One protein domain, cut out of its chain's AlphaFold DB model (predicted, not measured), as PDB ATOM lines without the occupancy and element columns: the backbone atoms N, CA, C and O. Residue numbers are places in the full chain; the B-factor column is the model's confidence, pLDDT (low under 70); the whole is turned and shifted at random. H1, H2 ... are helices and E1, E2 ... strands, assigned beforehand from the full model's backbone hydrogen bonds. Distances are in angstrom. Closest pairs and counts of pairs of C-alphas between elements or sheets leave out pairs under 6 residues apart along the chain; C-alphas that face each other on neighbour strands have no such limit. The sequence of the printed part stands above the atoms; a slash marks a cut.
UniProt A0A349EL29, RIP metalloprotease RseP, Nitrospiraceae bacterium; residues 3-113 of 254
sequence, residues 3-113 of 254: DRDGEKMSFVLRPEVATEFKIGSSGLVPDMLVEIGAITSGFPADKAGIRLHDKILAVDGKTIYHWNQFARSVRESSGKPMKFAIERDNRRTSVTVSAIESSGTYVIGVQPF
ATOM      1  N   ASP A   3      97.498  82.390 111.656       52.25
ATOM      2  CA  ASP A   3      97.020  83.569 112.374       52.25
ATOM      3  C   ASP A   3      96.832  84.686 111.343       52.25
ATOM      4  O   ASP A   3      97.776  85.038 110.629       52.25
ATOM      5  N   ARG A   4      95.598  85.168 111.191       49.81
ATOM      6  CA  ARG A   4      95.291  86.379 110.426       49.81
ATOM      7  C   ARG A   4      94.562  87.327 111.360       49.81
ATOM      8  O   ARG A   4      93.492  86.984 111.852       49.81
ATOM      9  N   ASP A   5      95.162  88.487 111.593       50.09
ATOM     10  CA  ASP A   5      94.606  89.561 112.420       50.09
ATOM     11  C   ASP A   5      94.129  89.106 113.817       50.09
ATOM     12  O   ASP A   5      93.165  89.637 114.362       50.09
ATOM     13  N   GLY A   6      94.813  88.125 114.422       60.34
ATOM     14  CA  GLY A   6      94.530  87.635 115.773       60.34
ATOM     15  C   GLY A   6      93.508  86.497 115.847       60.34
ATOM     16  O   GLY A   6      93.313  85.930 116.927       60.34
ATOM     17  N   GLU A   7      92.886  86.104 114.730       49.00
ATOM     18  CA  GLU A   7      92.046  84.908 114.667       49.00
ATOM     19  C   GLU A   7      92.854  83.677 114.239       49.00
ATOM     20  O   GLU A   7      93.362  83.559 113.118       49.00
ATOM     21  N   LYS A   8      92.941  82.703 115.151       57.72
ATOM     22  CA  LYS A   8      93.604  81.422 114.900       57.72
ATOM     23  C   LYS A   8      92.681  80.493 114.120       57.72
ATOM     24  O   LYS A   8      91.787  79.874 114.692       57.72
ATOM     25  N   MET A   9      92.965  80.314 112.835       59.72
ATOM     26  CA  MET A   9      92.260  79.350 111.989       59.72
ATOM     27  C   MET A   9      93.040  78.032 111.873       59.72
ATOM     28  O   MET A   9      94.252  77.995 111.608       59.72
ATOM     29  N   SER A  10      92.336  76.915 112.065       49.28
ATOM     30  CA  SER A  10      92.848  75.566 111.822       49.28
ATOM     31  C   SER A  10      92.394  75.080 110.444       49.28
ATOM     32  O   SER A  10      91.208  74.943 110.165       49.28
ATOM     33  N   PHE A  11      93.358  74.815 109.561       58.34
ATOM     34  CA  PHE A  11      93.106  74.202 108.260       58.34
ATOM     35  C   PHE A  11      93.708  72.798 108.245       58.34
ATOM     36  O   PHE A  11      94.868  72.615 108.628       58.34
ATOM     37  N   VAL A  12      92.927  71.808 107.812       53.69
ATOM     38  CA  VAL A  12      93.409  70.440 107.600       53.69
ATOM     39  C   VAL A  12      93.908  70.350 106.165       53.69
ATOM     40  O   VAL A  12      93.119  70.255 105.226       53.69
ATOM     41  N   LEU A  13      95.227  70.401 105.988       51.59
ATOM     42  CA  LEU A  13      95.843  70.188 104.683       51.59
ATOM     43  C   LEU A  13      95.673  68.716 104.298       51.59
ATOM     44  O   LEU A  13      96.147  67.823 104.998       51.59
ATOM     45  N   ARG A  14      94.987  68.467 103.180       53.16
ATOM     46  CA  ARG A  14      94.962  67.160 102.518       53.16
ATOM     47  C   ARG A  14      95.935  67.229 101.343       53.16
ATOM     48  O   ARG A  14      95.533  67.705 100.285       53.16
ATOM     49  N   PRO A  15      97.212  66.854 101.526       46.81
ATOM     50  CA  PRO A  15      98.179  66.897 100.439       46.81
ATOM     51  C   PRO A  15      97.703  65.991  99.298       46.81
ATOM     52  O   PRO A  15      97.466  64.799  99.494       46.81
ATOM     53  N   GLU A  16      97.539  66.569  98.111       46.25
ATOM     54  CA  GLU A  16      97.256  65.817  96.893       46.25
ATOM     55  C   GLU A  16      98.600  65.398  96.289       46.25
ATOM     56  O   GLU A  16      99.448  66.230  95.955       46.25
ATOM     57  N   VAL A  17      98.839  64.090  96.204       43.00
ATOM     58  CA  VAL A  17     100.089  63.559  95.658       43.00
ATOM     59  C   VAL A  17     100.062  63.754  94.144       43.00
ATOM     60  O   VAL A  17      99.292  63.089  93.452       43.00
ATOM     61  N   ALA A  18     100.931  64.620  93.613       46.16
ATOM     62  CA  ALA A  18     101.241  64.637  92.187       46.16
ATOM     63  C   ALA A  18     101.923  63.302  91.851       46.16
ATOM     64  O   ALA A  18     103.114  63.099  92.091       46.16
ATOM     65  N   THR A  19     101.119  62.350  91.383       49.91
ATOM     66  CA  THR A  19     101.378  60.908  91.495       49.91
ATOM     67  C   THR A  19     102.549  60.424  90.630       49.91
ATOM     68  O   THR A  19     102.990  59.290  90.776       49.91
ATOM     69  N   GLU A  20     103.117  61.287  89.786       45.56
ATOM     70  CA  GLU A  20     104.230  60.935  88.899       45.56
ATOM     71  C   GLU A  20     105.626  61.291  89.423       45.56
ATOM     72  O   GLU A  20     106.582  60.608  89.066       45.56
ATOM     73  N   PHE A  21     105.770  62.313  90.275       45.72
ATOM     74  CA  PHE A  21     107.095  62.825  90.667       45.72
ATOM     75  C   PHE A  21     107.485  62.516  92.115       45.72
ATOM     76  O   PHE A  21     108.583  62.863  92.527       45.72
ATOM     77  N   LYS A  22     106.605  61.883  92.911       34.59
ATOM     78  CA  LYS A  22     106.795  61.671  94.366       34.59
ATOM     79  C   LYS A  22     107.164  62.948  95.149       34.59
ATOM     80  O   LYS A  22     107.605  62.868  96.289       34.59
ATOM     81  N   ILE A  23     106.919  64.124  94.571       41.81
ATOM     82  CA  ILE A  23     107.010  65.405  95.261       41.81
ATOM     83  C   ILE A  23     105.638  65.644  95.895       41.81
ATOM     84  O   ILE A  23     104.660  65.954  95.211       41.81
ATOM     85  N   GLY A  24     105.551  65.439  97.207       38.66
ATOM     86  CA  GLY A  24     104.394  65.854  97.991       38.66
ATOM     87  C   GLY A  24     104.425  67.368  98.165       38.66
ATOM     88  O   GLY A  24     105.334  67.901  98.792       38.66
ATOM     89  N   SER A  25     103.437  68.066  97.613       46.72
ATOM     90  CA  SER A  25     103.182  69.467  97.944       46.72
ATOM     91  C   SER A  25     102.235  69.503  99.138       46.72
ATOM     92  O   SER A  25     101.182  68.865  99.114       46.72
ATOM     93  N   SER A  26     102.569  70.266 100.180       46.06
ATOM     94  CA  SER A  26     101.652  70.523 101.301       46.06
ATOM     95  C   SER A  26     100.428  71.356 100.889       46.06
ATOM     96  O   SER A  26      99.603  71.678 101.735       46.06
ATOM     97  N   GLY A  27     100.314  71.739  99.609       46.12
ATOM     98  CA  GLY A  27      99.373  72.744  99.121       46.12
ATOM     99  C   GLY A  27      99.859  74.179  99.347       46.12
ATOM    100  O   GLY A  27      99.266  75.101  98.804       46.12
ATOM    101  N   LEU A  28     100.957  74.373 100.089       42.84
ATOM    102  CA  LEU A  28     101.610  75.666 100.291       42.84
ATOM    103  C   LEU A  28     102.693  75.853  99.224       42.84
ATOM    104  O   LEU A  28     103.887  75.728  99.489       42.84
ATOM    105  N   VAL A  29     102.271  76.085  97.986       50.22
ATOM    106  CA  VAL A  29     103.173  76.589  96.945       50.22
ATOM    107  C   VAL A  29     103.146  78.116  97.066       50.22
ATOM    108  O   VAL A  29     102.052  78.650  97.253       50.22
ATOM    109  N   PRO A  30     104.287  78.832  96.994       49.28
ATOM    110  CA  PRO A  30     104.263  80.287  96.863       49.28
ATOM    111  C   PRO A  30     103.274  80.668  95.761       49.28
ATOM    112  O   PRO A  30     103.221  79.962  94.749       49.28
ATOM    113  N   ASP A  31     102.496  81.734  95.962       48.94
ATOM    114  CA  ASP A  31     101.563  82.257  94.962       48.94
ATOM    115  C   ASP A  31     102.339  82.638  93.696       48.94
ATOM    116  O   ASP A  31     102.744  83.781  93.493       48.94
ATOM    117  N   MET A  32     102.583  81.657  92.827       54.47
ATOM    118  CA  MET A  32     102.994  81.910  91.463       54.47
ATOM    119  C   MET A  32     101.759  82.466  90.784       54.47
ATOM    120  O   MET A  32     100.890  81.711  90.328       54.47
ATOM    121  N   LEU A  33     101.684  83.797  90.792       62.41
ATOM    122  CA  LEU A  33     100.757  84.568  89.985       62.41
ATOM    123  C   LEU A  33     100.739  83.957  88.585       62.41
ATOM    124  O   LEU A  33     101.791  83.613  88.036       62.41
ATOM    125  N   VAL A  34      99.547  83.781  88.015       79.56
ATOM    126  CA  VAL A  34      99.405  83.207  86.670       79.56
ATOM    127  C   VAL A  34      99.687  84.284  85.632       79.56
ATOM    128  O   VAL A  34      98.833  84.663  84.841       79.56
ATOM    129  N   GLU A  35     100.894  84.822  85.704       87.19
ATOM    130  CA  GLU A  35     101.417  85.860  84.842       87.19
ATOM    131  C   GLU A  35     102.326  85.228  83.791       87.19
ATOM    132  O   GLU A  35     103.110  84.321  84.086       87.19
ATOM    133  N   ILE A  36     102.198  85.676  82.547       88.62
ATOM    134  CA  ILE A  36     102.964  85.144  81.422       88.62
ATOM    135  C   ILE A  36     104.363  85.763  81.400       88.62
ATOM    136  O   ILE A  36     104.517  86.963  81.200       88.62
ATOM    137  N   GLY A  37     105.389  84.929  81.570       84.50
ATOM    138  CA  GLY A  37     106.796  85.339  81.595       84.50
ATOM    139  C   GLY A  37     107.568  85.096  80.309       84.50
ATOM    140  O   GLY A  37     108.535  85.800  80.042       84.50
ATOM    141  N   ALA A  38     107.153  84.119  79.506       83.25
ATOM    142  CA  ALA A  38     107.712  83.886  78.178       83.25
ATOM    143  C   ALA A  38     106.683  83.221  77.262       83.25
ATOM    144  O   ALA A  38     105.789  82.505  77.730       83.25
ATOM    145  N   ILE A  39     106.830  83.451  75.956       86.31
ATOM    146  CA  ILE A  39     105.965  82.914  74.904       86.31
ATOM    147  C   ILE A  39     106.847  82.287  73.827       86.31
ATOM    148  O   ILE A  39     107.817  82.890  73.374       86.31
ATOM    149  N   THR A  40     106.519  81.064  73.423       84.25
ATOM    150  CA  THR A  40     107.188  80.382  72.315       84.25
ATOM    151  C   THR A  40     106.601  80.871  70.991       84.25
ATOM    152  O   THR A  40     105.406  80.709  70.750       84.25
ATOM    153  N   SER A  41     107.436  81.458  70.131       80.06
ATOM    154  CA  SER A  41     107.015  81.943  68.809       80.06
ATOM    155  C   SER A  41     106.374  80.826  67.974       80.06
ATOM    156  O   SER A  41     106.827  79.679  68.010       80.06
ATOM    157  N   GLY A  42     105.290  81.137  67.260       80.38
ATOM    158  CA  GLY A  42     104.570  80.197  66.389       80.38
ATOM    159  C   GLY A  42     103.602  79.237  67.100       80.38
ATOM    160  O   GLY A  42     102.801  78.565  66.434       80.38
ATOM    161  N   PHE A  43     103.609  79.195  68.438       87.62
ATOM    162  CA  PHE A  43     102.678  78.385  69.231       87.62
ATOM    163  C   PHE A  43     101.285  79.039  69.353       87.62
ATOM    164  O   PHE A  43     101.112  80.220  69.047       87.62
ATOM    165  N   PRO A  44     100.252  78.293  69.800       90.44
ATOM    166  CA  PRO A  44      98.884  78.807  69.873       90.44
ATOM    167  C   PRO A  44      98.703  80.084  70.695       90.44
ATOM    168  O   PRO A  44      97.878  80.914  70.324       90.44
ATOM    169  N   ALA A  45      99.452  80.262  71.789       89.31
ATOM    170  CA  ALA A  45      99.364  81.472  72.606       89.31
ATOM    171  C   ALA A  45      99.836  82.725  71.856       89.31
ATOM    172  O   ALA A  45      99.179  83.763  71.934       89.31
ATOM    173  N   ASP A  46     100.921  82.600  71.094       89.00
ATOM    174  CA  ASP A  46     101.463  83.664  70.245       89.00
ATOM    175  C   ASP A  46     100.445  84.059  69.158       89.00
ATOM    176  O   ASP A  46     100.034  85.215  69.054       89.00
ATOM    177  N   LYS A  47      99.895  83.063  68.447       88.31
ATOM    178  CA  LYS A  47      98.858  83.262  67.412       88.31
ATOM    179  C   LYS A  47      97.561  83.864  67.952       88.31
ATOM    180  O   LYS A  47      96.875  84.591  67.239       88.31
ATOM    181  N   ALA A  48      97.213  83.554  69.197       87.94
ATOM    182  CA  ALA A  48      96.034  84.094  69.861       87.94
ATOM    183  C   ALA A  48      96.251  85.509  70.431       87.94
ATOM    184  O   ALA A  48      95.318  86.109  70.963       87.94
ATOM    185  N   GLY A  49      97.466  86.054  70.318       88.75
ATOM    186  CA  GLY A  49      97.796  87.403  70.760       88.75
ATOM    187  C   GLY A  49      97.951  87.540  72.274       88.75
ATOM    188  O   GLY A  49      97.745  88.642  72.794       88.75
ATOM    189  N   ILE A  50      98.289  86.454  72.982       91.06
ATOM    190  CA  ILE A  50      98.765  86.522  74.372       91.06
ATOM    191  C   ILE A  50     100.089  87.289  74.388       91.06
ATOM    192  O   ILE A  50     100.889  87.189  73.462       91.06
ATOM    193  N   ARG A  51     100.301  88.093  75.427       89.25
ATOM    194  CA  ARG A  51     101.493  88.925  75.595       89.25
ATOM    195  C   ARG A  51     102.184  88.632  76.920       89.25
ATOM    196  O   ARG A  51     101.594  88.086  77.851       89.25
ATOM    197  N   LEU A  52     103.455  89.016  76.974       87.94
ATOM    198  CA  LEU A  52     104.223  89.092  78.214       87.94
ATOM    199  C   LEU A  52     103.460  89.934  79.243       87.94
ATOM    200  O   LEU A  52     102.866  90.949  78.884       87.94
ATOM    201  N   HIS A  53     103.492  89.498  80.500       87.62
ATOM    202  CA  HIS A  53     102.800  90.097  81.646       87.62
ATOM    203  C   HIS A  53     101.266  90.018  81.637       87.62
ATOM    204  O   HIS A  53     100.620  90.575  82.526       87.62
ATOM    205  N   ASP A  54     100.655  89.287  80.697       90.00
ATOM    206  CA  ASP A  54      99.231  88.970  80.804       90.00
ATOM    207  C   ASP A  54      98.981  88.125  82.060       90.00
ATOM    208  O   ASP A  54      99.653  87.114  82.282       90.00
ATOM    209  N   LYS A  55      97.984  88.503  82.863       89.50
ATOM    210  CA  LYS A  55      97.558  87.723  84.033       89.50
ATOM    211  C   LYS A  55      96.328  86.902  83.696       89.50
ATOM    212  O   LYS A  55      95.290  87.454  83.344       89.50
ATOM    213  N   ILE A  56      96.410  85.588  83.825       90.25
ATOM    214  CA  ILE A  56      95.285  84.688  83.581       90.25
ATOM    215  C   ILE A  56      94.436  84.598  84.844       90.25
ATOM    216  O   ILE A  56      94.868  84.083  85.870       90.25
ATOM    217  N   LEU A  57      93.201  85.082  84.745       88.50
ATOM    218  CA  LEU A  57      92.231  85.081  85.836       88.50
ATOM    219  C   LEU A  57      91.357  83.824  85.822       88.50
ATOM    220  O   LEU A  57      91.006  83.295  86.874       88.50
ATOM    221  N   ALA A  58      90.968  83.356  84.632       86.50
ATOM    222  CA  ALA A  58      90.094  82.196  84.484       86.50
ATOM    223  C   ALA A  58      90.292  81.467  83.151       86.50
ATOM    224  O   ALA A  58      90.659  82.077  82.146       86.50
ATOM    225  N   VAL A  59      89.974  80.172  83.140       91.19
ATOM    226  CA  VAL A  59      89.905  79.313  81.948       91.19
ATOM    227  C   VAL A  59      88.518  78.680  81.896       91.19
ATOM    228  O   VAL A  59      88.095  78.053  82.863       91.19
ATOM    229  N   ASP A  60      87.783  78.883  80.802       88.56
ATOM    230  CA  ASP A  60      86.414  78.375  80.600       88.56
ATOM    231  C   ASP A  60      85.460  78.701  81.764       88.56
ATOM    232  O   ASP A  60      84.634  77.895  82.188       88.56
ATOM    233  N   GLY A  61      85.603  79.908  82.319       83.06
ATOM    234  CA  GLY A  61      84.806  80.389  83.451       83.06
ATOM    235  C   GLY A  61      85.249  79.869  84.823       83.06
ATOM    236  O   GLY A  61      84.714  80.326  85.830       83.06
ATOM    237  N   LYS A  62      86.242  78.973  84.899       86.12
ATOM    238  CA  LYS A  62      86.850  78.536  86.163       86.12
ATOM    239  C   LYS A  62      87.993  79.467  86.550       86.12
ATOM    240  O   LYS A  62      88.964  79.587  85.804       86.12
ATOM    241  N   THR A  63      87.885  80.103  87.713       84.44
ATOM    242  CA  THR A  63      88.950  80.948  88.273       84.44
ATOM    243  C   THR A  63      90.210  80.126  88.513       84.44
ATOM    244  O   THR A  63      90.152  79.038  89.087       84.44
ATOM    245  N   ILE A  64      91.345  80.664  88.083       83.25
ATOM    246  CA  ILE A  64      92.658  80.060  88.263       83.25
ATOM    247  C   ILE A  64      93.428  80.887  89.290       83.25
ATOM    248  O   ILE A  64      93.571  82.095  89.134       83.25
ATOM    249  N   TYR A  65      93.957  80.219  90.313       77.88
ATOM    250  CA  TYR A  65      94.724  80.873  91.378       77.88
ATOM    251  C   TYR A  65      96.230  80.644  91.249       77.88
ATOM    252  O   TYR A  65      97.018  81.507  91.620       77.88
ATOM    253  N   HIS A  66      96.641  79.498  90.698       79.62
ATOM    254  CA  HIS A  66      98.053  79.129  90.602       79.62
ATOM    255  C   HIS A  66      98.396  78.522  89.242       79.62
ATOM    256  O   HIS A  66      97.577  77.836  88.619       79.62
ATOM    257  N   TRP A  67      99.655  78.676  88.829       80.75
ATOM    258  CA  TRP A  67     100.154  78.180  87.543       80.75
ATOM    259  C   TRP A  67      99.895  76.681  87.302       80.75
ATOM    260  O   TRP A  67      99.564  76.267  86.195       80.75
ATOM    261  N   ASN A  68      99.979  75.843  88.340       79.69
ATOM    262  CA  ASN A  68      99.737  74.403  88.203       79.69
ATOM    263  C   ASN A  68      98.287  74.068  87.811       79.69
ATOM    264  O   ASN A  68      98.066  73.115  87.061       79.69
ATOM    265  N   GLN A  69      97.312  74.850  88.287       83.56
ATOM    266  CA  GLN A  69      95.901  74.703  87.904       83.56
ATOM    267  C   GLN A  69      95.697  75.114  86.446       83.56
ATOM    268  O   GLN A  69      95.011  74.421  85.691       83.56
ATOM    269  N   PHE A  70      96.351  76.203  86.036       86.81
ATOM    270  CA  PHE A  70      96.357  76.650  84.649       86.81
ATOM    271  C   PHE A  70      96.930  75.579  83.716       86.81
ATOM    272  O   PHE A  70      96.254  75.125  82.794       86.81
ATOM    273  N   ALA A  71      98.143  75.103  84.008       85.50
ATOM    274  CA  ALA A  71      98.814  74.090  83.207       85.50
ATOM    275  C   ALA A  71      98.011  72.780  83.139       85.50
ATOM    276  O   ALA A  71      97.962  72.148  82.087       85.50
ATOM    277  N   ARG A  72      97.350  72.374  84.235       85.69
ATOM    278  CA  ARG A  72      96.451  71.208  84.249       85.69
ATOM    279  C   ARG A  72      95.258  71.410  83.308       85.69
ATOM    280  O   ARG A  72      95.012  70.543  82.478       85.69
ATOM    281  N   SER A  73      94.604  72.569  83.372       86.06
ATOM    282  CA  SER A  73      93.459  72.904  82.509       86.06
ATOM    283  C   SER A  73      93.833  72.860  81.022       86.06
ATOM    284  O   SER A  73      93.105  72.291  80.212       86.06
ATOM    285  N   VAL A  74      95.016  73.374  80.671       88.88
ATOM    286  CA  VAL A  74      95.538  73.310  79.297       88.88
ATOM    287  C   VAL A  74      95.779  71.869  78.847       88.88
ATOM    288  O   VAL A  74      95.400  71.512  77.732       88.88
ATOM    289  N   ARG A  75      96.366  71.020  79.702       85.56
ATOM    290  CA  ARG A  75      96.616  69.607  79.368       85.56
ATOM    291  C   ARG A  75      95.327  68.813  79.167       85.56
ATOM    292  O   ARG A  75      95.257  67.995  78.256       85.56
ATOM    293  N   GLU A  76      94.318  69.066  79.994       87.25
ATOM    294  CA  GLU A  76      93.022  68.372  79.955       87.25
ATOM    295  C   GLU A  76      92.127  68.829  78.792       87.25
ATOM    296  O   GLU A  76      91.214  68.103  78.395       87.25
ATOM    297  N   SER A  77      92.416  69.987  78.187       85.81
ATOM    298  CA  SER A  77      91.651  70.535  77.056       85.81
ATOM    299  C   SER A  77      91.547  69.594  75.856       85.81
ATOM    300  O   SER A  77      90.594  69.686  75.082       85.81
ATOM    301  N   SER A  78      92.509  68.678  75.699       84.06
ATOM    302  CA  SER A  78      92.570  67.727  74.586       84.06
ATOM    303  C   SER A  78      92.450  68.404  73.210       84.06
ATOM    304  O   SER A  78      91.775  67.904  72.314       84.06
ATOM    305  N   GLY A  79      93.038  69.599  73.077       82.19
ATOM    306  CA  GLY A  79      93.041  70.388  71.843       82.19
ATOM    307  C   GLY A  79      91.766  71.194  71.579       82.19
ATOM    308  O   GLY A  79      91.679  71.884  70.563       82.19
ATOM    309  N   LYS A  80      90.779  71.155  72.483       88.81
ATOM    310  CA  LYS A  80      89.573  71.981  72.362       88.81
ATOM    311  C   LYS A  80      89.897  73.466  72.576       88.81
ATOM    312  O   LYS A  80      90.788  73.785  73.370       88.81
ATOM    313  N   PRO A  81      89.164  74.383  71.917       90.00
ATOM    314  CA  PRO A  81      89.288  75.809  72.181       90.00
ATOM    315  C   PRO A  81      88.913  76.115  73.632       90.00
ATOM    316  O   PRO A  81      87.802  75.807  74.060       90.00
ATOM    317  N   MET A  82      89.832  76.736  74.365       92.44
ATOM    318  CA  MET A  82      89.607  77.228  75.720       92.44
ATOM    319  C   MET A  82      89.498  78.745  75.703       92.44
ATOM    320  O   MET A  82      90.303  79.430  75.065       92.44
ATOM    321  N   LYS A  83      88.541  79.284  76.448       93.12
ATOM    322  CA  LYS A  83      88.359  80.720  76.625       93.12
ATOM    323  C   LYS A  83      89.090  81.182  77.877       93.12
ATOM    324  O   LYS A  83      88.677  80.901  79.001       93.12
ATOM    325  N   PHE A  84      90.161  81.934  77.689       92.88
ATOM    326  CA  PHE A  84      90.912  82.554  78.767       92.88
ATOM    327  C   PHE A  84      90.337  83.932  79.076       92.88
ATOM    328  O   PHE A  84      90.047  84.715  78.168       92.88
ATOM    329  N   ALA A  85      90.166  84.230  80.358       90.88
ATOM    330  CA  ALA A  85      89.979  85.584  80.852       90.88
ATOM    331  C   ALA A  85      91.339  86.087  81.330       90.88
ATOM    332  O   ALA A  85      91.894  85.545  82.287       90.88
ATOM    333  N   ILE A  86      91.867  87.096  80.646       93.12
ATOM    334  CA  ILE A  86      93.164  87.696  80.940       93.12
ATOM    335  C   ILE A  86      92.989  89.137  81.404       93.12
ATOM    336  O   ILE A  86      92.069  89.837  80.978       93.12
ATOM    337  N   GLU A  87      93.881  89.595  82.263       89.00
ATOM    338  CA  GLU A  87      94.051  90.999  82.600       89.00
ATOM    339  C   GLU A  87      95.328  91.511  81.938       89.00
ATOM    340  O   GLU A  87      96.411  90.968  82.151       89.00
ATOM    341  N   ARG A  88      95.168  92.555  81.123       90.50
ATOM    342  CA  ARG A  88      96.239  93.269  80.426       90.50
ATOM    343  C   ARG A  88      96.045  94.755  80.671       90.50
ATOM    344  O   ARG A  88      94.957  95.264  80.409       90.50
ATOM    345  N   ASP A  89      97.057  95.444  81.190       85.06
ATOM    346  CA  ASP A  89      96.992  96.882  81.496       85.06
ATOM    347  C   ASP A  89      95.762  97.267  82.350       85.06
ATOM    348  O   ASP A  89      95.062  98.242  82.069       85.06
ATOM    349  N   ASN A  90      95.444  96.454  83.369       85.19
ATOM    350  CA  ASN A  90      94.244  96.571  84.219       85.19
ATOM    351  C   ASN A  90      92.897  96.471  83.473       85.19
ATOM    352  O   ASN A  90      91.850  96.840  84.009       85.19
ATOM    353  N   ARG A  91      92.886  95.963  82.236       88.06
ATOM    354  CA  ARG A  91      91.672  95.686  81.462       88.06
ATOM    355  C   ARG A  91      91.476  94.190  81.306       88.06
ATOM    356  O   ARG A  91      92.381  93.459  80.905       88.06
ATOM    357  N   ARG A  92      90.251  93.735  81.567       89.38
ATOM    358  CA  ARG A  92      89.868  92.342  81.340       89.38
ATOM    359  C   ARG A  92      89.574  92.120  79.866       89.38
ATOM    360  O   ARG A  92      88.656  92.720  79.315       89.38
ATOM    361  N   THR A  93      90.345  91.238  79.253       89.50
ATOM    362  CA  THR A  93      90.165  90.788  77.875       89.50
ATOM    363  C   THR A  93      89.911  89.289  77.886       89.50
ATOM    364  O   THR A  93      90.318  88.586  78.810       89.50
ATOM    365  N   SER A  94      89.217  88.777  76.875       90.75
ATOM    366  CA  SER A  94      89.073  87.340  76.703       90.75
ATOM    367  C   SER A  94      89.714  86.894  75.402       90.75
ATOM    368  O   SER A  94      89.509  87.520  74.365       90.75
ATOM    369  N   VAL A  95      90.495  85.824  75.477       91.88
ATOM    370  CA  VAL A  95      91.241  85.260  74.353       91.88
ATOM    371  C   VAL A  95      90.897  83.785  74.261       91.88
ATOM    372  O   VAL A  95      90.801  83.110  75.280       91.88
ATOM    373  N   THR A  96      90.683  83.281  73.049       92.50
ATOM    374  CA  THR A  96      90.425  81.853  72.833       92.50
ATOM    375  C   THR A  96      91.681  81.199  72.284       92.50
ATOM    376  O   THR A  96      92.222  81.663  71.283       92.50
ATOM    377  N   VAL A  97      92.142  80.130  72.930       91.75
ATOM    378  CA  VAL A  97      93.362  79.410  72.549       91.75
ATOM    379  C   VAL A  97      93.056  77.927  72.442       91.75
ATOM    380  O   VAL A  97      92.444  77.350  73.336       91.75
ATOM    381  N   SER A  98      93.500  77.301  71.355       90.88
ATOM    382  CA  SER A  98      93.403  75.849  71.176       90.88
ATOM    383  C   SER A  98      94.782  75.239  71.381       90.88
ATOM    384  O   SER A  98      95.734  75.640  70.716       90.88
ATOM    385  N   ALA A  99      94.911  74.314  72.330       88.81
ATOM    386  CA  ALA A  99      96.190  73.669  72.603       88.81
ATOM    387  C   ALA A  99      96.602  72.746  71.449       88.81
ATOM    388  O   ALA A  99      95.759  72.120  70.812       88.81
ATOM    389  N   ILE A 100      97.906  72.637  71.206       87.19
ATOM    390  CA  ILE A 100      98.467  71.664  70.265       87.19
ATOM    391  C   ILE A 100      99.091  70.516  71.042       87.19
ATOM    392  O   ILE A 100      99.650  70.716  72.122       87.19
ATOM    393  N   GLU A 101      98.999  69.311  70.496       85.44
ATOM    394  CA  GLU A 101      99.717  68.175  71.052       85.44
ATOM    395  C   GLU A 101     101.208  68.314  70.729       85.44
ATOM    396  O   GLU A 101     101.612  68.417  69.572       85.44
ATOM    397  N   SER A 102     102.037  68.319  71.768       76.38
ATOM    398  CA  SER A 102     103.486  68.257  71.658       76.38
ATOM    399  C   SER A 102     103.998  67.214  72.635       76.38
ATOM    400  O   SER A 102     103.749  67.293  73.837       76.38
ATOM    401  N   SER A 103     104.731  66.223  72.127       71.00
ATOM    402  CA  SER A 103     105.391  65.212  72.965       71.00
ATOM    403  C   SER A 103     104.436  64.405  73.868       71.00
ATOM    404  O   SER A 103     104.805  64.043  74.982       71.00
ATOM    405  N   GLY A 104     103.210  64.130  73.404       70.75
ATOM    406  CA  GLY A 104     102.185  63.397  74.166       70.75
ATOM    407  C   GLY A 104     101.479  64.235  75.240       70.75
ATOM    408  O   GLY A 104     100.894  63.695  76.174       70.75
ATOM    409  N   THR A 105     101.570  65.565  75.165       78.00
ATOM    410  CA  THR A 105     100.891  66.492  76.078       78.00
ATOM    411  C   THR A 105     100.382  67.716  75.322       78.00
ATOM    412  O   THR A 105     101.033  68.214  74.407       78.00
ATOM    413  N   TYR A 106      99.219  68.236  75.713       84.88
ATOM    414  CA  TYR A 106      98.666  69.460  75.135       84.88
ATOM    415  C   TYR A 106      99.325  70.702  75.736       84.88
ATOM    416  O   TYR A 106      99.368  70.873  76.957       84.88
ATOM    417  N   VAL A 107      99.836  71.573  74.867       88.00
ATOM    418  CA  VAL A 107     100.559  72.794  75.232       88.00
ATOM    419  C   VAL A 107     100.104  73.983  74.388       88.00
ATOM    420  O   VAL A 107      99.630  73.832  73.263       88.00
ATOM    421  N   ILE A 108     100.275  75.188  74.930       88.38
ATOM    422  CA  ILE A 108      99.982  76.451  74.229       88.38
ATOM    423  C   ILE A 108     101.220  77.342  74.043       88.38
ATOM    424  O   ILE A 108     101.109  78.378  73.400       88.38
ATOM    425  N   GLY A 109     102.387  76.942  74.570       86.38
ATOM    426  CA  GLY A 109     103.653  77.669  74.401       86.38
ATOM    427  C   GLY A 109     103.831  78.882  75.316       86.38
ATOM    428  O   GLY A 109     104.321  79.908  74.860       86.38
ATOM    429  N   VAL A 110     103.430  78.789  76.590       88.00
ATOM    430  CA  VAL A 110     103.646  79.852  77.591       88.00
ATOM    431  C   VAL A 110     104.395  79.337  78.813       88.00
ATOM    432  O   VAL A 110     104.260  78.169  79.184       88.00
ATOM    433  N   GLN A 111     105.151  80.222  79.458       83.88
ATOM    434  CA  GLN A 111     105.898  79.948  80.686       83.88
ATOM    435  C   GLN A 111     105.532  80.959  81.782       83.88
ATOM    436  O   GLN A 111     105.196  82.102  81.450       83.88
ATOM    437  N   PRO A 112     105.580  80.563  83.070       83.81
ATOM    438  CA  PRO A 112     105.247  81.459  84.168       83.81
ATOM    439  C   PRO A 112     106.263  82.590  84.251       83.81
ATOM    440  O   PRO A 112     107.457  82.377  84.034       83.81
ATOM    441  N   PHE A 113     105.800  83.778  84.625       80.00
ATOM    442  CA  PHE A 113     106.680  84.845  85.067       80.00
ATOM    443  C   PHE A 113     107.385  84.407  86.347       80.00
ATOM    444  O   PHE A 113     106.765  84.194  87.390       80.00
TER     445      PHE A 113
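Overview. This is residues 3 to 113 of the 254 residues of the protein "RIP metalloprotease RseP" of Nitrospiraceae bacterium (UniProt A0A349EL29). From the first printed residue a long tail, which folds back on itself around residue 21, leads into a small body of three little antiparallel sheets, E3 E4 E5, E6 E7 and E2 E8, with the helix H2 packed between E3 and E7 and the short H1 beside E5. In the body the strongly twisted sheet E3 E4 E5 makes one wall, E5 runs on into the hairpin of E6 and E7, and E7 runs on into E8, which pairs with E2; residues 3 to 12 and 18 to 23 stick out. The printed part has 111 residues, with two named helices and eight named strands in the order E1 E2 H1 E3 H2 E4 E5 E6 E7 E8, and its three sheets, E3 - E4 - E5, E2 - E8 and E6 - E7, are antiparallel. The class is mixed, helices and strands, with 51 residues, under half, in named elements. The whole is only just loose, close to compact, with a radius of gyration of the C-alphas of 15.9 A, and its C-alphas span 48 by 36 by 23 A.

Along the chain. Find C-alpha 7 at (92.046, 84.908, 114.667), where E1, residues 7 to 9, begins. After residues 10 to 35, which hold no named element, look for E2 at residues 36 to 39 and H1 at residues 44 to 47. E3 follows at residues 55 to 59, 11.6 A long. Find C-alpha 67 at (100.154, 78.180, 87.543); from there H2 runs 14.3 A to residue 76. E4, residues 81 to 88, is 20.5 A long, and E5, residues 91 to 98, is 22.4 A long. Three short strands come last: E6 at residues 100 to 102, E7 at residues 105 to 107, and E8 at residues 110 to 112, ending at C-alpha 112, (105.247, 81.459, 84.168).

Arrangement. At the first residues, E1 pairs with no named strand, but residues 3 to 4 pair antiparallel with residues 7 to 8 of E1. In the sheet E3 E4 E5, E3 and E5 are the edge strands. Between E3 and E4 look at N 57 and O 85, 2.8 A apart and within hydrogen-bond range. E4 and E5 form a hairpin, with N 84 and O 95 within range at 2.8 A. H2 is on this sheet at a height of 9.9 A, over E3 and E4, and runs slantwise to the strands, at 38 degrees to E3 on the local plane. H1 only grazes the sheet; its closest C-alphas to E5 are those of Pro 44 and Val 97, 6.2 A apart. E5 runs on into E6 across one residue, at 63 degrees. E6 and E7 form a hairpin, with N 102 and O 105 within range at 2.8 A. H2 and E7 have their closest C-alphas at Arg 75 and Tyr 106, 4.7 A apart. E7 runs on into E8 at 85 degrees, and E8 is antiparallel to E2, with N 37 and O 111 within range at 2.8 A. The closest C-alphas of E2 and E3 are those of Ile 36 and Lys 55, 6.5 A apart. In H2 every O i to N i+4 pair is within hydrogen-bond range, while H1 is too short for such a pair.

Size, cuts and confidence. The two C-alphas farthest apart are those of Gly 6 and Gly 42, at 50.9 A. Without the stretches that stand free, the body of 95 residues spans 39 by 35 by 23 A. The printed part has no cut, and its one long link is the 26 residues from E1 to E2. The mean pLDDT of the printed part is 76.0; look for the low values, under 70, at residues 3 to 33.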